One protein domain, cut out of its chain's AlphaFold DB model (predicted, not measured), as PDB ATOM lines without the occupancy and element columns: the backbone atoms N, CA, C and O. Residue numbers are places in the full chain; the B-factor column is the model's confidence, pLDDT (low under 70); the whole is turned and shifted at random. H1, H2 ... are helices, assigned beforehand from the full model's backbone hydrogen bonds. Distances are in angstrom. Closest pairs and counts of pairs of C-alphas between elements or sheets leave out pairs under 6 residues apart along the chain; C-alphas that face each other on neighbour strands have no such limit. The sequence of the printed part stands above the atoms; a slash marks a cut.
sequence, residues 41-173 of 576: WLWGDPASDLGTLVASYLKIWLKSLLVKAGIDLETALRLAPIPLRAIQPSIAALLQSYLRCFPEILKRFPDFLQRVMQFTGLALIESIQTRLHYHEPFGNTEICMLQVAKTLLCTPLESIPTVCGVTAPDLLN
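This is residues 41 to 173 of the 576 residues of an uncharacterized protein of filamentous cyanobacterium CCP2 (UniProt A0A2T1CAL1). A long helix, H1, runs through the middle of an all-helix body, with H3 running back beside it on one side and the helical hairpin of H5 and H6 on the other, H5 crossing H1 steeply. The short H7 packs on H3 and H5, H8 packs on H3, and the small helices H2 and H4 lie toward opposite ends of the long axis. The printed part has 133 residues with eight named helices, H1 to H8 in chain order, and no named strand. It is compact, with a radius of gyration of the C-alphas of 15.3 A, and spans 49 by 32 by 22 A, only just elongated.

H1, residues 46 to 64, touches H3, residues 84 to 101, at a shallow tilt of 13 degrees, opposite ways; their closest C-alphas, of Trp 61 and Leu 84, are 5.8 A apart. H2, residues 73 to 78, touches no helix. H4, residues 104 to 108, is close to H3 but not clearly touching, at 7.6 A between the closest C-alphas, of Leu 99 and Ile 105. H5, residues 112 to 133, touches H1 at a steep tilt of 57 degrees, the same way, with the closest C-alphas, of Gly 51 and Thr 120, 4.0 A apart. H5 and H6, residues 140 to 154, form a hairpin at a shallow tilt of 32 degrees, only just short of steep; their closest C-alphas, of Gly 121 and Ala 149, are 3.9 A apart. H7, residues 156 to 164, touches H5 with the latter's residues 113 to 118 alone, about perpendicular at 82 degrees, the closest C-alphas being those of Gln 114 and Pro 156, 5.4 A apart. H8, residues 168 to 172, touches residues 92 to 99 of H3 alone, closest at the C-alphas of Gln 96 and Leu 171, 5.7 A apart. Every O i to N i+4 pair is within hydrogen-bond range in H1, H2, H4, H6 and H8; the counts are 12 of 14 in H3, 17 of 18 in H5 and 2 of 5 in H7, where 4 of 6 O i to N i+3 pairs are within range.

H1 begins at C-alpha 46, (-15.189, -46.775, 46.863), and is 28.1 A long. H3 measures 25.8 A, H5 30.6 A and H6 20.9 A. H8 ends at C-alpha 172, (-4.906, -37.379, 56.254).

The C-alphas farthest apart, of Gly 70 and Glu 104, are 49.7 A apart. The printed part has no cut and no long link. The pLDDT is under 70 at residues 66 to 77, 79 and 134 to 140.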
ATOM      1  N   TRP A  41     -26.353 -50.171  42.949       78.94
ATOM      2  CA  TRP A  41     -25.313 -50.767  43.790       78.94
ATOM      3  C   TRP A  41     -24.539 -51.864  43.038       78.94
ATOM      4  O   TRP A  41     -25.121 -52.743  42.402       78.94
ATOM      5  N   LEU A  42     -23.208 -51.832  43.130       79.69
ATOM      6  CA  LEU A  42     -22.317 -52.859  42.587       79.69
ATOM      7  C   LEU A  42     -20.988 -52.889  43.352       79.69
ATOM      8  O   LEU A  42     -20.638 -51.940  44.050       79.69
ATOM      9  N   TRP A  43     -20.238 -53.985  43.229       84.88
ATOM     10  CA  TRP A  43     -18.873 -54.062  43.760       84.88
ATOM     11  C   TRP A  43     -17.934 -53.217  42.895       84.88
ATOM     12  O   TRP A  43     -17.669 -53.583  41.750       84.88
ATOM     13  N   GLY A  44     -17.439 -52.101  43.432       86.25
ATOM     14  CA  GLY A  44     -16.645 -51.125  42.683       86.25
ATOM     15  C   GLY A  44     -15.561 -50.439  43.513       86.25
ATOM     16  O   GLY A  44     -15.281 -50.837  44.647       86.25
ATOM     17  N   ASP A  45     -14.928 -49.420  42.925       91.19
ATOM     18  CA  ASP A  45     -13.967 -48.577  43.639       91.19
ATOM     19  C   ASP A  45     -14.729 -47.612  44.575       91.19
ATOM     20  O   ASP A  45     -15.478 -46.770  44.079       91.19
ATOM     21  N   PRO A  46     -14.543 -47.684  45.906       91.81
ATOM     22  CA  PRO A  46     -15.189 -46.775  46.863       91.81
ATOM     23  C   PRO A  46     -14.882 -45.287  46.630       91.81
ATOM     24  O   PRO A  46     -15.637 -44.422  47.079       91.81
ATOM     25  N   ALA A  47     -13.795 -44.960  45.922       95.50
ATOM     26  CA  ALA A  47     -13.514 -43.586  45.521       95.50
ATOM     27  C   ALA A  47     -14.590 -43.029  44.572       95.50
ATOM     28  O   ALA A  47     -14.803 -41.818  44.554       95.50
ATOM     29  N   SER A  48     -15.294 -43.892  43.830       93.88
ATOM     30  CA  SER A  48     -16.396 -43.518  42.938       93.88
ATOM     31  C   SER A  48     -17.598 -42.962  43.703       93.88
ATOM     32  O   SER A  48     -18.153 -41.927  43.323       93.88
ATOM     33  N   ASP A  49     -17.972 -43.596  44.817       92.06
ATOM     34  CA  ASP A  49     -19.097 -43.151  45.649       92.06
ATOM     35  C   ASP A  49     -18.788 -41.803  46.309       92.06
ATOM     36  O   ASP A  49     -19.570 -40.853  46.213       92.06
ATOM     37  N   LEU A  50     -17.603 -41.679  46.922       95.12
ATOM     38  CA  LEU A  50     -17.150 -40.406  47.488       95.12
ATOM     39  C   LEU A  50     -17.019 -39.327  46.416       95.12
ATOM     40  O   LEU A  50     -17.446 -38.194  46.637       95.12
ATOM     41  N   GLY A  51     -16.478 -39.677  45.249       96.81
ATOM     42  CA  GLY A  51     -16.345 -38.770  44.119       96.81
ATOM     43  C   GLY A  51     -17.696 -38.188  43.701       96.81
ATOM     44  O   GLY A  51     -17.823 -36.971  43.560       96.81
ATOM     45  N   THR A  52     -18.725 -39.036  43.613       94.12
ATOM     46  CA  THR A  52     -20.111 -38.664  43.274       94.12
ATOM     47  C   THR A  52     -20.766 -37.784  44.344       94.12
ATOM     48  O   THR A  52     -21.472 -36.817  44.025       94.12
ATOM     49  N   LEU A  53     -20.516 -38.069  45.627       94.62
ATOM     50  CA  LEU A  53     -20.990 -37.237  46.738       94.62
ATOM     51  C   LEU A  53     -20.354 -35.843  46.701       94.62
ATOM     52  O   LEU A  53     -21.068 -34.840  46.745       94.62
ATOM     53  N   VAL A  54     -19.030 -35.762  46.543       97.25
ATOM     54  CA  VAL A  54     -18.315 -34.482  46.404       97.25
ATOM     55  C   VAL A  54     -18.796 -33.726  45.161       97.25
ATOM     56  O   VAL A  54     -19.048 -32.524  45.234       97.25
ATOM     57  N   ALA A  55     -19.032 -34.416  44.040       96.88
ATOM     58  CA  ALA A  55     -19.567 -33.795  42.827       96.88
ATOM     59  C   ALA A  55     -20.959 -33.197  43.063       96.88
ATOM     60  O   ALA A  55     -21.294 -32.156  42.502       96.88
ATOM     61  N   SER A  56     -21.771 -33.809  43.926       94.31
ATOM     62  CA  SER A  56     -23.082 -33.274  44.300       94.31
ATOM     63  C   SER A  56     -22.976 -31.972  45.094       94.31
ATOM     64  O   SER A  56     -23.716 -31.036  44.795       94.31
ATOM     65  N   TYR A  57     -22.006 -31.851  46.005       95.19
ATOM     66  CA  TYR A  57     -21.689 -30.574  46.655       95.19
ATOM     67  C   TYR A  57     -21.228 -29.516  45.648       95.19
ATOM     68  O   TYR A  57     -21.744 -28.399  45.645       95.19
ATOM     69  N   LEU A  58     -20.304 -29.867  44.749       95.00
ATOM     70  CA  LEU A  58     -19.828 -28.927  43.732       95.00
ATOM     71  C   LEU A  58     -20.950 -28.478  42.791       95.00
ATOM     72  O   LEU A  58     -20.982 -27.309  42.425       95.00
ATOM     73  N   LYS A  59     -21.910 -29.350  42.455       92.19
ATOM     74  CA  LYS A  59     -23.102 -28.968  41.681       92.19
ATOM     75  C   LYS A  59     -23.965 -27.932  42.401       92.19
ATOM     76  O   LYS A  59     -24.513 -27.075  41.719       92.19
ATOM     77  N   ILE A  60     -24.083 -27.979  43.732       89.06
ATOM     78  CA  ILE A  60     -24.812 -26.953  44.503       89.06
ATOM     79  C   ILE A  60     -24.143 -25.588  44.315       89.06
ATOM     80  O   ILE A  60     -24.815 -24.615  43.988       89.06
ATOM     81  N   TRP A  61     -22.817 -25.526  44.465       91.88
ATOM     82  CA  TRP A  61     -22.061 -24.292  44.244       91.88
ATOM     83  C   TRP A  61     -22.133 -23.823  42.786       91.88
ATOM     84  O   TRP A  61     -22.519 -22.684  42.537       91.88
ATOM     85  N   LEU A  62     -21.831 -24.697  41.822       84.88
ATOM     86  CA  LEU A  62     -21.811 -24.372  40.392       84.88
ATOM     87  C   LEU A  62     -23.164 -23.861  39.893       84.88
ATOM     88  O   LEU A  62     -23.206 -22.877  39.166       84.88
ATOM     89  N   LYS A  63     -24.270 -24.481  40.323       82.94
ATOM     90  CA  LYS A  63     -25.627 -24.039  39.963       82.94
ATOM     91  C   LYS A  63     -26.055 -22.744  40.650       82.94
ATOM     92  O   LYS A  63     -27.051 -22.161  40.246       82.94
ATOM     93  N   SER A  64     -25.337 -22.307  41.684       78.81
ATOM     94  CA  SER A  64     -25.596 -21.019  42.328       78.81
ATOM     95  C   SER A  64     -24.930 -19.851  41.589       78.81
ATOM     96  O   SER A  64     -25.312 -18.704  41.789       78.81
ATOM     97  N   LEU A  65     -23.941 -20.103  40.727       73.69
ATOM     98  CA  LEU A  65     -23.233 -19.030  40.033       73.69
ATOM     99  C   LEU A  65     -24.185 -18.237  39.123       73.69
ATOM    100  O   LEU A  65     -24.893 -18.809  38.298       73.69
ATOM    101  N   LEU A  66     -24.154 -16.906  39.236       67.38
ATOM    102  CA  LEU A  66     -24.883 -16.005  38.340       67.38
ATOM    103  C   LEU A  66     -24.103 -15.827  37.032       67.38
ATOM    104  O   LEU A  66     -23.492 -14.787  36.795       67.38
ATOM    105  N   VAL A  67     -24.090 -16.868  36.198       62.66
ATOM    106  CA  VAL A  67     -23.357 -16.871  34.924       62.66
ATOM    107  C   VAL A  67     -24.258 -16.355  33.795       62.66
ATOM    108  O   VAL A  67     -24.806 -17.132  33.015       62.66
ATOM    109  N   LYS A  68     -24.443 -15.031  33.728       59.53
ATOM    110  CA  LYS A  68     -25.149 -14.343  32.629       59.53
ATOM    111  C   LYS A  68     -24.157 -13.666  31.678       59.53
ATOM    112  O   LYS A  68     -23.066 -13.282  32.103       59.53
ATOM    113  N   ALA A  69     -24.549 -13.485  30.414       46.59
ATOM    114  CA  ALA A  69     -23.801 -12.649  29.474       46.59
ATOM    115  C   ALA A  69     -23.592 -11.248  30.083       46.59
ATOM    116  O   ALA A  69     -24.509 -10.679  30.675       46.59
ATOM    117  N   GLY A  70     -22.362 -10.734  30.025       49.41
ATOM    118  CA  GLY A  70     -21.998  -9.434  30.602       49.41
ATOM    119  C   GLY A  70     -21.602  -9.427  32.088       49.41
ATOM    120  O   GLY A  70     -21.074  -8.413  32.545       49.41
ATOM    121  N   ILE A  71     -21.772 -10.527  32.838       61.47
ATOM    122  CA  ILE A  71     -21.209 -10.674  34.194       61.47
ATOM    123  C   ILE A  71     -19.883 -11.435  34.095       61.47
ATOM    124  O   ILE A  71     -19.855 -12.601  33.708       61.47
ATOM    125  N   ASP A  72     -18.771 -10.786  34.453       61.34
ATOM    126  CA  ASP A  72     -17.467 -11.453  34.473       61.34
ATOM    127  C   ASP A  72     -17.384 -12.547  35.558       61.34
ATOM    128  O   ASP A  72     -18.123 -12.551  36.549       61.34
ATOM    129  N   LEU A  73     -16.465 -13.501  35.371       64.56
ATOM    130  CA  LEU A  73     -16.316 -14.658  36.258       64.56
ATOM    131  C   LEU A  73     -16.021 -14.253  37.712       64.56
ATOM    132  O   LEU A  73     -16.513 -14.893  38.639       64.56
ATOM    133  N   GLU A  74     -15.231 -13.199  37.928       63.88
ATOM    134  CA  GLU A  74     -14.897 -12.738  39.278       63.88
ATOM    135  C   GLU A  74     -16.148 -12.231  40.008       63.88
ATOM    136  O   GLU A  74     -16.403 -12.591  41.162       63.88
ATOM    137  N   THR A  75     -16.960 -11.442  39.312       63.75
ATOM    138  CA  THR A  75     -18.235 -10.919  39.790       63.75
ATOM    139  C   THR A  75     -19.208 -12.062  40.068       63.75
ATOM    140  O   THR A  75     -19.782 -12.116  41.158       63.75
ATOM    141  N   ALA A  76     -19.325 -13.032  39.155       68.50
ATOM    142  CA  ALA A  76     -20.173 -14.210  39.335       68.50
ATOM    143  C   ALA A  76     -19.769 -15.046  40.566       68.50
ATOM    144  O   ALA A  76     -20.633 -15.485  41.328       68.50
ATOM    145  N   LEU A  77     -18.463 -15.228  40.813       69.12
ATOM    146  CA  LEU A  77     -17.953 -15.950  41.984       69.12
ATOM    147  C   LEU A  77     -18.239 -15.214  43.301       69.12
ATOM    148  O   LEU A  77     -18.576 -15.854  44.299       69.12
ATOM    149  N   ARG A  78     -18.116 -13.879  43.319       71.56
ATOM    150  CA  ARG A  78     -18.400 -13.052  44.508       71.56
ATOM    151  C   ARG A  78     -19.894 -12.971  44.823       71.56
ATOM    152  O   ARG A  78     -20.257 -12.900  45.996       71.56
ATOM    153  N   LEU A  79     -20.733 -12.993  43.788       68.69
ATOM    154  CA  LEU A  79     -22.192 -12.941  43.885       68.69
ATOM    155  C   LEU A  79     -22.848 -14.315  44.085       68.69
ATOM    156  O   LEU A  79     -24.062 -14.376  44.238       68.69
ATOM    157  N   ALA A  80     -22.082 -15.409  44.105       73.31
ATOM    158  CA  ALA A  80     -22.628 -16.746  44.313       73.31
ATOM    159  C   ALA A  80     -23.467 -16.802  45.615       73.31
ATOM    160  O   ALA A  80     -22.906 -16.621  46.705       73.31
ATOM    161  N   PRO A  81     -24.782 -17.094  45.536       73.38
ATOM    162  CA  PRO A  81     -25.646 -17.345  46.687       73.38
ATOM    163  C   PRO A  81     -25.026 -18.346  47.662       73.38
ATOM    164  O   PRO A  81     -24.992 -18.118  48.872       73.38
ATOM    165  N   ILE A  82     -24.452 -19.426  47.118       81.44
ATOM    166  CA  ILE A  82     -23.794 -20.487  47.879       81.44
ATOM    167  C   ILE A  82     -22.313 -20.511  47.486       81.44
ATOM    168  O   ILE A  82     -21.933 -21.242  46.574       81.44
ATOM    169  N   PRO A  83     -21.441 -19.721  48.139       82.25
ATOM    170  CA  PRO A  83     -20.030 -19.688  47.783       82.25
ATOM    171  C   PRO A  83     -19.342 -21.009  48.154       82.25
ATOM    172  O   PRO A  83     -19.663 -21.611  49.179       82.25
ATOM    173  N   LEU A  84     -18.332 -21.424  47.381       87.19
ATOM    174  CA  LEU A  84     -17.603 -22.685  47.596       87.19
ATOM    175  C   LEU A  84     -17.098 -22.847  49.042       87.19
ATOM    176  O   LEU A  84     -17.234 -23.911  49.642       87.19
ATOM    177  N   ARG A  85     -16.608 -21.760  49.649       85.19
ATOM    178  CA  ARG A  85     -16.151 -21.735  51.051       85.19
ATOM    179  C   ARG A  85     -17.208 -22.143  52.080       85.19
ATOM    180  O   ARG A  85     -16.849 -22.593  53.159       85.19
ATOM    181  N   ALA A  86     -18.496 -21.985  51.769       84.81
ATOM    182  CA  ALA A  86     -19.579 -22.385  52.665       84.81
ATOM    183  C   ALA A  86     -19.788 -23.908  52.680       84.81
ATOM    184  O   ALA A  86     -20.240 -24.447  53.685       84.81
ATOM    185  N   ILE A  87     -19.439 -24.606  51.592       90.12
ATOM    186  CA  ILE A  87     -19.618 -26.061  51.459       90.12
ATOM    187  C   ILE A  87     -18.322 -26.858  51.687       90.12
ATOM    188  O   ILE A  87     -18.388 -28.033  52.046       90.12
ATOM    189  N   GLN A  88     -17.153 -26.223  51.542       91.81
ATOM    190  CA  GLN A  88     -15.830 -26.820  51.789       91.81
ATOM    191  C   GLN A  88     -15.716 -27.549  53.144       91.81
ATOM    192  O   GLN A  88     -15.269 -28.698  53.144       91.81
ATOM    193  N   PRO A  89     -16.175 -26.987  54.287       90.62
ATOM    194  CA  PRO A  89     -16.089 -27.682  55.574       90.62
ATOM    195  C   PRO A  89     -16.857 -29.008  55.599       90.62
ATOM    196  O   PRO A  89     -16.382 -29.988  56.169       90.62
ATOM    197  N   SER A  90     -18.025 -29.073  54.948       90.19
ATOM    198  CA  SER A  90     -18.808 -30.310  54.851       90.19
ATOM    199  C   SER A  90     -18.114 -31.358  53.981       90.19
ATOM    200  O   SER A  90     -18.109 -32.534  54.342       90.19
ATOM    201  N   ILE A  91     -17.486 -30.939  52.877       94.00
ATOM    202  CA  ILE A  91     -16.697 -31.825  52.008       94.00
ATOM    203  C   ILE A  91     -15.504 -32.406  52.781       94.00
ATOM    204  O   ILE A  91     -15.304 -33.622  52.788       94.00
ATOM    205  N   ALA A  92     -14.738 -31.559  53.475       92.69
ATOM    206  CA  ALA A  92     -13.597 -31.999  54.276       92.69
ATOM    207  C   ALA A  92     -14.025 -32.969  55.390       92.69
ATOM    208  O   ALA A  92     -13.421 -34.032  55.550       92.69
ATOM    209  N   ALA A  93     -15.107 -32.651  56.110       87.38
ATOM    210  CA  ALA A  93     -15.641 -33.501  57.170       87.38
ATOM    211  C   ALA A  93     -16.117 -34.866  56.648       87.38
ATOM    212  O   ALA A  93     -15.862 -35.882  57.300       87.38
ATOM    213  N   LEU A  94     -16.760 -34.910  55.476       92.00
ATOM    214  CA  LEU A  94     -17.170 -36.150  54.812       92.00
ATOM    215  C   LEU A  94     -15.959 -37.052  54.541       92.00
ATOM    216  O   LEU A  94     -15.947 -38.212  54.959       92.00
ATOM    217  N   LEU A  95     -14.930 -36.515  53.879       93.88
ATOM    218  CA  LEU A  95     -13.742 -37.282  53.498       93.88
ATOM    219  C   LEU A  95     -12.945 -37.744  54.722       93.88
ATOM    220  O   LEU A  95     -12.595 -38.919  54.817       93.88
ATOM    221  N   GLN A  96     -12.712 -36.858  55.693       90.56
ATOM    222  CA  GLN A  96     -12.018 -37.215  56.932       90.56
ATOM    223  C   GLN A  96     -12.774 -38.296  57.708       90.56
ATOM    224  O   GLN A  96     -12.166 -39.264  58.161       90.56
ATOM    225  N   SER A  97     -14.096 -38.167  57.847       86.94
ATOM    226  CA  SER A  97     -14.906 -39.157  58.566       86.94
ATOM    227  C   SER A  97     -14.848 -40.521  57.885       86.94
ATOM    228  O   SER A  97     -14.665 -41.531  58.565       86.94
ATOM    229  N   TYR A  98     -14.912 -40.556  56.552       91.12
ATOM    230  CA  TYR A  98     -14.760 -41.795  55.795       91.12
ATOM    231  C   TYR A  98     -13.387 -42.442  56.034       91.12
ATOM    232  O   TYR A  98     -13.309 -43.623  56.368       91.12
ATOM    233  N   LEU A  99     -12.302 -41.667  55.941       90.56
ATOM    234  CA  LEU A  99     -10.939 -42.164  56.157       90.56
ATOM    235  C   LEU A  99     -10.694 -42.643  57.596       90.56
ATOM    236  O   LEU A  99      -9.973 -43.620  57.788       90.56
ATOM    237  N   ARG A 100     -11.325 -42.018  58.601       85.94
ATOM    238  CA  ARG A 100     -11.295 -42.510  59.993       85.94
ATOM    239  C   ARG A 100     -11.994 -43.856  60.147       85.94
ATOM    240  O   ARG A 100     -11.520 -44.695  60.906       85.94
ATOM    241  N   CYS A 101     -13.108 -44.061  59.447       87.12
ATOM    242  CA  CYS A 101     -13.863 -45.313  59.512       87.12
ATOM    243  C   CYS A 101     -13.169 -46.447  58.746       87.12
ATOM    244  O   CYS A 101     -13.256 -47.606  59.149       87.12
ATOM    245  N   PHE A 102     -12.470 -46.116  57.655       88.12
ATOM    246  CA  PHE A 102     -11.862 -47.084  56.740       88.12
ATOM    247  C   PHE A 102     -10.362 -46.819  56.500       88.12
ATOM    248  O   PHE A 102      -9.944 -46.683  55.351       88.12
ATOM    249  N   PRO A 103      -9.508 -46.783  57.540       86.12
ATOM    250  CA  PRO A 103      -8.108 -46.364  57.401       86.12
ATOM    251  C   PRO A 103      -7.264 -47.301  56.522       86.12
ATOM    252  O   PRO A 103      -6.326 -46.861  55.856       86.12
ATOM    253  N   GLU A 104      -7.611 -48.591  56.458       89.56
ATOM    254  CA  GLU A 104      -6.918 -49.584  55.621       89.56
ATOM    255  C   GLU A 104      -7.008 -49.275  54.118       89.56
ATOM    256  O   GLU A 104      -6.180 -49.751  53.337       89.56
ATOM    257  N   ILE A 105      -7.970 -48.440  53.704       91.50
ATOM    258  CA  ILE A 105      -8.128 -48.052  52.305       91.50
ATOM    259  C   ILE A 105      -6.880 -47.354  51.773       91.50
ATOM    260  O   ILE A 105      -6.448 -47.654  50.669       91.50
ATOM    261  N   LEU A 106      -6.227 -46.521  52.587       90.38
ATOM    262  CA  LEU A 106      -5.028 -45.780  52.196       90.38
ATOM    263  C   LEU A 106      -3.816 -46.699  52.005       90.38
ATOM    264  O   LEU A 106      -2.941 -46.409  51.196       90.38
ATOM    265  N   LYS A 107      -3.773 -47.842  52.707       90.06
ATOM    266  CA  LYS A 107      -2.735 -48.860  52.485       90.06
ATOM    267  C   LYS A 107      -2.975 -49.616  51.187       90.06
ATOM    268  O   LYS A 107      -2.032 -49.931  50.466       90.06
ATOM    269  N   ARG A 108      -4.241 -49.931  50.892       91.06
ATOM    270  CA  ARG A 108      -4.619 -50.642  49.667       91.06
ATOM    271  C   ARG A 108      -4.515 -49.752  48.430       91.06
ATOM    272  O   ARG A 108      -4.216 -50.248  47.346       91.06
ATOM    273  N   PHE A 109      -4.763 -48.463  48.613       91.75
ATOM    274  CA  PHE A 109      -4.943 -47.450  47.590       91.75
ATOM    275  C   PHE A 109      -4.237 -46.146  48.017       91.75
ATOM    276  O   PHE A 109      -4.890 -45.228  48.509       91.75
ATOM    277  N   PRO A 110      -2.905 -46.036  47.856       91.81
ATOM    278  CA  PRO A 110      -2.151 -44.855  48.303       91.81
ATOM    279  C   PRO A 110      -2.567 -43.546  47.611       91.81
ATOM    280  O   PRO A 110      -2.475 -42.468  48.185       91.81
ATOM    281  N   ASP A 111      -3.071 -43.652  46.388       93.94
ATOM    282  CA  ASP A 111      -3.605 -42.584  45.540       93.94
ATOM    283  C   ASP A 111      -5.118 -42.355  45.744       93.94
ATOM    284  O   ASP A 111      -5.782 -41.761  44.898       93.94
ATOM    285  N   PHE A 112      -5.701 -42.821  46.854       96.06
ATOM    286  CA  PHE A 112      -7.153 -42.786  47.066       96.06
ATOM    287  C   PHE A 112      -7.766 -41.385  46.915       96.06
ATOM    288  O   PHE A 112      -8.732 -41.222  46.174       96.06
ATOM    289  N   LEU A 113      -7.192 -40.356  47.551       95.38
ATOM    290  CA  LEU A 113      -7.694 -38.978  47.432       95.38
ATOM    291  C   LEU A 113      -7.602 -38.441  45.996       95.38
ATOM    292  O   LEU A 113      -8.492 -37.719  45.553       95.38
ATOM    293  N   GLN A 114      -6.560 -38.832  45.256       96.38
ATOM    294  CA  GLN A 114      -6.421 -38.491  43.842       96.38
ATOM    295  C   GLN A 114      -7.569 -39.099  43.030       96.38
ATOM    296  O   GLN A 114      -8.212 -38.395  42.251       96.38
ATOM    297  N   ARG A 115      -7.868 -40.384  43.252       96.75
ATOM    298  CA  ARG A 115      -8.993 -41.068  42.608       96.75
ATOM    299  C   ARG A 115     -10.336 -40.459  42.970       96.75
ATOM    300  O   ARG A 115     -11.159 -40.305  42.077       96.75
ATOM    301  N   VAL A 116     -10.552 -40.063  44.227       98.12
ATOM    302  CA  VAL A 116     -11.788 -39.368  44.631       98.12
ATOM    303  C   VAL A 116     -11.980 -38.107  43.788       98.12
ATOM    304  O   VAL A 116     -13.058 -37.934  43.232       98.12
ATOM    305  N   MET A 117     -10.944 -37.276  43.607       98.19
ATOM    306  CA  MET A 117     -11.038 -36.083  42.748       98.19
ATOM    307  C   MET A 117     -11.315 -36.446  41.284       98.19
ATOM    308  O   MET A 117     -12.186 -35.845  40.658       98.19
ATOM    309  N   GLN A 118     -10.647 -37.466  40.741       98.12
ATOM    310  CA  GLN A 118     -10.897 -37.912  39.367       98.12
ATOM    311  C   GLN A 118     -12.334 -38.419  39.180       98.12
ATOM    312  O   GLN A 118     -12.988 -38.040  38.212       98.12
ATOM    313  N   PHE A 119     -12.861 -39.204  40.121       98.25
ATOM    314  CA  PHE A 119     -14.257 -39.641  40.103       98.25
ATOM    315  C   PHE A 119     -15.236 -38.482  40.317       98.25
ATOM    316  O   PHE A 119     -16.298 -38.475  39.702       98.25
ATOM    317  N   THR A 120     -14.880 -37.463  41.105       98.25
ATOM    318  CA  THR A 120     -15.648 -36.210  41.173       98.25
ATOM    319  C   THR A 120     -15.722 -35.543  39.803       98.25
ATOM    320  O   THR A 120     -16.810 -35.180  39.361       98.25
ATOM    321  N   GLY A 121     -14.592 -35.411  39.105       97.12
ATOM    322  CA  GLY A 121     -14.559 -34.851  37.754       97.12
ATOM    323  C   GLY A 121     -15.365 -35.681  36.753       97.12
ATOM    324  O   GLY A 121     -16.150 -35.123  35.990       97.12
ATOM    325  N   LEU A 122     -15.247 -37.010  36.801       97.44
ATOM    326  CA  LEU A 122     -16.036 -37.916  35.966       97.44
ATOM    327  C   LEU A 122     -17.541 -37.752  36.216       97.44
ATOM    328  O   LEU A 122     -18.289 -37.565  35.263       97.44
ATOM    329  N   ALA A 123     -17.977 -37.722  37.476       96.25
ATOM    330  CA  ALA A 123     -19.386 -37.554  37.835       96.25
ATOM    331  C   ALA A 123     -19.969 -36.206  37.359       96.25
ATOM    332  O   ALA A 123     -21.153 -36.115  37.020       96.25
ATOM    333  N   LEU A 124     -19.154 -35.144  37.300       95.62
ATOM    334  CA  LEU A 124     -19.558 -33.875  36.684       95.62
ATOM    335  C   LEU A 124     -19.734 -34.013  35.160       95.62
ATOM    336  O   LEU A 124     -20.736 -33.534  34.629       95.62
ATOM    337  N   ILE A 125     -18.824 -34.709  34.464       94.56
ATOM    338  CA  ILE A 125     -18.963 -34.996  33.022       94.56
ATOM    339  C   ILE A 125     -20.206 -35.844  32.751       94.56
ATOM    340  O   ILE A 125     -20.976 -35.516  31.855       94.56
ATOM    341  N   GLU A 126     -20.447 -36.892  33.534       92.50
ATOM    342  CA  GLU A 126     -21.631 -37.747  33.395       92.50
ATOM    343  C   GLU A 126     -22.929 -36.950  33.591       92.50
ATOM    344  O   GLU A 126     -23.912 -37.155  32.874       92.50
ATOM    345  N   SER A 127     -22.925 -35.973  34.505       89.25
ATOM    346  CA  SER A 127     -24.049 -35.049  34.686       89.25
ATOM    347  C   SER A 127     -24.281 -34.156  33.464       89.25
ATOM    348  O   SER A 127     -25.425 -33.800  33.193       89.25
ATOM    349  N   ILE A 128     -23.231 -33.768  32.737       86.50
ATOM    350  CA  ILE A 128     -23.347 -33.023  31.475       86.50
ATOM    351  C   ILE A 128     -23.844 -33.950  30.362       86.50
ATOM    352  O   ILE A 128     -24.798 -33.614  29.670       86.50
ATOM    353  N   GLN A 129     -23.253 -35.140  30.221       85.31
ATOM    354  CA  GLN A 129     -23.644 -36.125  29.209       85.31
ATOM    355  C   GLN A 129     -25.107 -36.532  29.336       85.31
ATOM    356  O   GLN A 129     -25.795 -36.641  28.327       85.31
ATOM    357  N   THR A 130     -25.588 -36.714  30.566       81.06
ATOM    358  CA  THR A 130     -26.999 -37.001  30.835       81.06
ATOM    359  C   THR A 130     -27.877 -35.897  30.250       81.06
ATOM    360  O   THR A 130     -28.809 -36.190  29.516       81.06
ATOM    361  N   ARG A 131     -27.550 -34.627  30.495       78.44
ATOM    362  CA  ARG A 131     -28.321 -33.489  29.972       78.44
ATOM    363  C   ARG A 131     -28.318 -33.421  28.450       78.44
ATOM    364  O   ARG A 131     -29.384 -33.355  27.852       78.44
ATOM    365  N   LEU A 132     -27.142 -33.559  27.837       74.25
ATOM    366  CA  LEU A 132     -26.995 -33.594  26.380       74.25
ATOM    367  C   LEU A 132     -27.771 -34.754  25.741       74.25
ATOM    368  O   LEU A 132     -28.425 -34.568  24.721       74.25
ATOM    369  N   HIS A 133     -27.725 -35.947  26.343       70.31
ATOM    370  CA  HIS A 133     -28.480 -37.114  25.873       70.31
ATOM    371  C   HIS A 133     -29.989 -36.855  25.849       70.31
ATOM    372  O   HIS A 133     -30.697 -37.402  25.010       70.31
ATOM    373  N   TYR A 134     -30.468 -36.012  26.759       63.75
ATOM    374  CA  TYR A 134     -31.868 -35.638  26.867       63.75
ATOM    375  C   TYR A 134     -32.196 -34.280  26.230       63.75
ATOM    376  O   TYR A 134     -33.253 -33.733  26.529       63.75
ATOM    377  N   HIS A 135     -31.326 -33.763  25.353       59.56
ATOM    378  CA  HIS A 135     -31.517 -32.504  24.622       59.56
ATOM    379  C   HIS A 135     -31.775 -31.277  25.516       59.56
ATOM    380  O   HIS A 135     -32.370 -30.302  25.067       59.56
ATOM    381  N   GLU A 136     -31.321 -31.300  26.773       64.50
ATOM    382  CA  GLU A 136     -31.365 -30.110  27.623       64.50
ATOM    383  C   GLU A 136     -30.326 -29.077  27.154       64.50
ATOM    384  O   GLU A 136     -29.233 -29.476  26.724       64.50
ATOM    385  N   PRO A 137     -30.613 -27.765  27.284       58.12
ATOM    386  CA  PRO A 137     -29.673 -26.717  26.914       58.12
ATOM    387  C   PRO A 137     -28.305 -26.874  27.587       58.12
ATOM    388  O   PRO A 137     -28.195 -27.146  28.787       58.12
ATOM    389  N   PHE A 138     -27.249 -26.673  26.800       68.69
ATOM    390  CA  PHE A 138     -25.870 -26.622  27.272       68.69
ATOM    391  C   PHE A 138     -25.417 -25.164  27.316       68.69
ATOM    392  O   PHE A 138     -25.140 -24.573  26.275       68.69
ATOM    393  N   GLY A 139     -25.371 -24.577  28.514       66.06
ATOM    394  CA  GLY A 139     -25.065 -23.165  28.709       66.06
ATOM    395  C   GLY A 139     -23.756 -22.911  29.454       66.06
ATOM    396  O   GLY A 139     -22.920 -23.794  29.673       66.06
ATOM    397  N   ASN A 140     -23.580 -21.665  29.894       67.19
ATOM    398  CA  ASN A 140     -22.354 -21.220  30.561       67.19
ATOM    399  C   ASN A 140     -22.078 -21.968  31.876       67.19
ATOM    400  O   ASN A 140     -20.925 -22.260  32.196       67.19
ATOM    401  N   THR A 141     -23.123 -22.341  32.620       75.00
ATOM    402  CA  THR A 141     -22.992 -23.151  33.842       75.00
ATOM    403  C   THR A 141     -22.404 -24.531  33.535       75.00
ATOM    404  O   THR A 141     -21.565 -25.037  34.285       75.00
ATOM    405  N   GLU A 142     -22.795 -25.141  32.416       78.88
ATOM    406  CA  GLU A 142     -22.291 -26.438  31.961       78.88
ATOM    407  C   GLU A 142     -20.838 -26.324  31.494       78.88
ATOM    408  O   GLU A 142     -20.035 -27.210  31.787       78.88
ATOM    409  N   ILE A 143     -20.479 -25.213  30.845       76.50
ATOM    410  CA  ILE A 143     -19.094 -24.895  30.477       76.50
ATOM    411  C   ILE A 143     -18.224 -24.770  31.734       76.50
ATOM    412  O   ILE A 143     -17.179 -25.420  31.819       76.50
ATOM    413  N   CYS A 144     -18.659 -24.012  32.748       75.00
ATOM    414  CA  CYS A 144     -17.952 -23.918  34.030       75.00
ATOM    415  C   CYS A 144     -17.821 -25.293  34.701       75.00
ATOM    416  O   CYS A 144     -16.745 -25.657  35.181       75.00
ATOM    417  N   MET A 145     -18.892 -26.091  34.697       86.88
ATOM    418  CA  MET A 145     -18.874 -27.454  35.230       86.88
ATOM    419  C   MET A 145     -17.853 -28.336  34.502       86.88
ATOM    420  O   MET A 145     -17.117 -29.075  35.157       86.88
ATOM    421  N   LEU A 146     -17.756 -28.227  33.176       84.62
ATOM    422  CA  LEU A 146     -16.785 -28.962  32.368       84.62
ATOM    423  C   LEU A 146     -15.343 -28.521  32.657       84.62
ATOM    424  O   LEU A 146     -14.450 -29.362  32.746       84.62
ATOM    425  N   GLN A 147     -15.105 -27.220  32.841       82.25
ATOM    426  CA  GLN A 147     -13.788 -26.686  33.208       82.25
ATOM    427  C   GLN A 147     -13.334 -27.181  34.588       82.25
ATOM    428  O   GLN A 147     -12.184 -27.607  34.750       82.25
ATOM    429  N   VAL A 148     -14.241 -27.194  35.571       87.88
ATOM    430  CA  VAL A 148     -13.975 -27.787  36.889       87.88
ATOM    431  C   VAL A 148     -13.691 -29.279  36.739       87.88
ATOM    432  O   VAL A 148     -12.660 -29.749  37.214       87.88
ATOM    433  N   ALA A 149     -14.530 -30.016  36.010       93.44
ATOM    434  CA  ALA A 149     -14.344 -31.445  35.783       93.44
ATOM    435  C   ALA A 149     -12.989 -31.779  35.139       93.44
ATOM    436  O   ALA A 149     -12.292 -32.686  35.598       93.44
ATOM    437  N   LYS A 150     -12.578 -31.011  34.121       89.44
ATOM    438  CA  LYS A 150     -11.264 -31.130  33.474       89.44
ATOM    439  C   LYS A 150     -10.132 -30.962  34.483       89.44
ATOM    440  O   LYS A 150      -9.212 -31.773  34.499       89.44
ATOM    441  N   THR A 151     -10.207 -29.940  35.332       89.88
ATOM    442  CA  THR A 151      -9.197 -29.687  36.372       89.88
ATOM    443  C   THR A 151      -9.113 -30.866  37.344       89.88
ATOM    444  O   THR A 151      -8.033 -31.382  37.601       89.88
ATOM    445  N   LEU A 152     -10.255 -31.381  37.803       95.25
ATOM    446  CA  LEU A 152     -10.304 -32.529  38.715       95.25
ATOM    447  C   LEU A 152      -9.743 -33.822  38.098       95.25
ATOM    448  O   LEU A 152      -9.142 -34.631  38.802       95.25
ATOM    449  N   LEU A 153      -9.917 -34.026  36.790       94.62
ATOM    450  CA  LEU A 153      -9.413 -35.206  36.080       94.62
ATOM    451  C   LEU A 153      -7.922 -35.104  35.738       94.62
ATOM    452  O   LEU A 153      -7.201 -36.102  35.837       94.62
ATOM    453  N   CYS A 154      -7.466 -33.920  35.323       92.44
ATOM    454  CA  CYS A 154      -6.121 -33.699  34.790       92.44
ATOM    455  C   CYS A 154      -5.106 -33.241  35.846       92.44
ATOM    456  O   CYS A 154      -3.933 -33.586  35.730       92.44
ATOM    457  N   THR A 155      -5.534 -32.505  36.876       93.94
ATOM    458  CA  THR A 155      -4.687 -32.022  37.985       93.94
ATOM    459  C   THR A 155      -5.297 -32.346  39.365       93.94
ATOM    460  O   THR A 155      -5.442 -31.475  40.226       93.94
ATOM    461  N   PRO A 156      -5.638 -33.625  39.638       95.25
ATOM    462  CA  PRO A 156      -6.406 -34.026  40.820       95.25
ATOM    463  C   PRO A 156      -5.763 -33.641  42.159       95.25
ATOM    464  O   PRO A 156      -6.460 -33.155  43.044       95.25
ATOM    465  N   LEU A 157      -4.449 -33.813  42.332       92.38
ATOM    466  CA  LEU A 157      -3.782 -33.508  43.608       92.38
ATOM    467  C   LEU A 157      -3.787 -32.006  43.929       92.38
ATOM    468  O   LEU A 157      -4.045 -31.620  45.067       92.38
ATOM    469  N   GLU A 158      -3.560 -31.165  42.920       92.94
ATOM    470  CA  GLU A 158      -3.571 -29.702  43.053       92.94
ATOM    471  C   GLU A 158      -4.979 -29.153  43.308       92.94
ATOM    472  O   GLU A 158      -5.135 -28.079  43.881       92.94
ATOM    473  N   SER A 159      -6.016 -29.904  42.927       94.12
ATOM    474  CA  SER A 159      -7.407 -29.502  43.129       94.12
ATOM    475  C   SER A 159      -7.914 -29.683  44.568       94.12
ATOM    476  O   SER A 159      -8.892 -29.038  44.953       94.12
ATOM    477  N   ILE A 160      -7.246 -30.510  45.386       94.38
ATOM    478  CA  ILE A 160      -7.701 -30.865  46.743       94.38
ATOM    479  C   ILE A 160      -7.888 -29.630  47.645       94.38
ATOM    480  O   ILE A 160      -8.974 -29.504  48.219       94.38
ATOM    481  N   PRO A 161      -6.929 -28.683  47.749       93.38
ATOM    482  CA  PRO A 161      -7.104 -27.476  48.561       93.38
ATOM    483  C   PRO A 161      -8.278 -26.611  48.101       93.38
ATOM    484  O   PRO A 161      -9.015 -26.081  48.928       93.38
ATOM    485  N   THR A 162      -8.497 -26.512  46.792       91.25
ATOM    486  CA  THR A 162      -9.600 -25.732  46.222       91.25
ATOM    487  C   THR A 162     -10.955 -26.375  46.514       91.25
ATOM    488  O   THR A 162     -11.898 -25.678  46.875       91.25
ATOM    489  N   VAL A 163     -11.074 -27.699  46.397       94.50
ATOM    490  CA  VAL A 163     -12.341 -28.419  46.616       94.50
ATOM    491  C   VAL A 163     -12.672 -28.560  48.099       94.50
ATOM    492  O   VAL A 163     -13.828 -28.406  48.489       94.50
ATOM    493  N   CYS A 164     -11.672 -28.854  48.930       92.12
ATOM    494  CA  CYS A 164     -11.872 -29.202  50.338       92.12
ATOM    495  C   CYS A 164     -11.631 -28.023  51.292       92.12
ATOM    496  O   CYS A 164     -12.005 -28.105  52.458       92.12
ATOM    497  N   GLY A 165     -10.986 -26.944  50.836       90.62
ATOM    498  CA  GLY A 165     -10.555 -25.828  51.689       90.62
ATOM    499  C   GLY A 165      -9.354 -26.150  52.590       90.62
ATOM    500  O   GLY A 165      -8.933 -25.299  53.369       90.62
ATOM    501  N   VAL A 166      -8.800 -27.363  52.495       90.94
ATOM    502  CA  VAL A 166      -7.677 -27.879  53.297       90.94
ATOM    503  C   VAL A 166      -6.756 -28.737  52.433       90.94
ATOM    504  O   VAL A 166      -7.176 -29.263  51.400       90.94
ATOM    505  N   THR A 167      -5.495 -28.896  52.835       92.44
ATOM    506  CA  THR A 167      -4.524 -29.664  52.044       92.44
ATOM    507  C   THR A 167      -4.735 -31.177  52.182       92.44
ATOM    508  O   THR A 167      -5.356 -31.655  53.132       92.44
ATOM    509  N   ALA A 168      -4.199 -31.968  51.244       90.88
ATOM    510  CA  ALA A 168      -4.258 -33.429  51.348       90.88
ATOM    511  C   ALA A 168      -3.606 -33.966  52.645       90.88
ATOM    512  O   ALA A 168      -4.231 -34.805  53.294       90.88
ATOM    513  N   PRO A 169      -2.429 -33.477  53.093       90.19
ATOM    514  CA  PRO A 169      -1.891 -33.821  54.410       90.19
ATOM    515  C   PRO A 169      -2.851 -33.538  55.573       90.19
ATOM    516  O   PRO A 169      -2.959 -34.366  56.474       90.19
ATOM    517  N   ASP A 170      -3.593 -32.429  55.535       87.62
ATOM    518  CA  ASP A 170      -4.559 -32.083  56.588       87.62
ATOM    519  C   ASP A 170      -5.778 -33.021  56.588       87.62
ATOM    520  O   ASP A 170      -6.287 -33.385  57.648       87.62
ATOM    521  N   LEU A 171      -6.233 -33.472  55.413       86.69
ATOM    522  CA  LEU A 171      -7.275 -34.506  55.305       86.69
ATOM    523  C   LEU A 171      -6.813 -35.852  55.874       86.69
ATOM    524  O   LEU A 171      -7.618 -36.595  56.433       86.69
ATOM    525  N   LEU A 172      -5.522 -36.158  55.737       86.94
ATOM    526  CA  LEU A 172      -4.906 -37.379  56.254       86.94
ATOM    527  C   LEU A 172      -4.523 -37.271  57.738       86.94
ATOM    528  O   LEU A 172      -4.254 -38.291  58.374       86.94
ATOM    529  N   ASN A 173      -4.520 -36.067  58.316       81.88
ATOM    530  CA  ASN A 173      -4.253 -35.866  59.734       81.88
ATOM    531  C   ASN A 173      -5.503 -36.174  60.574       81.88
ATOM    532  O   ASN A 173      -6.260 -35.297  60.988       81.88
TER     533      ASN A 173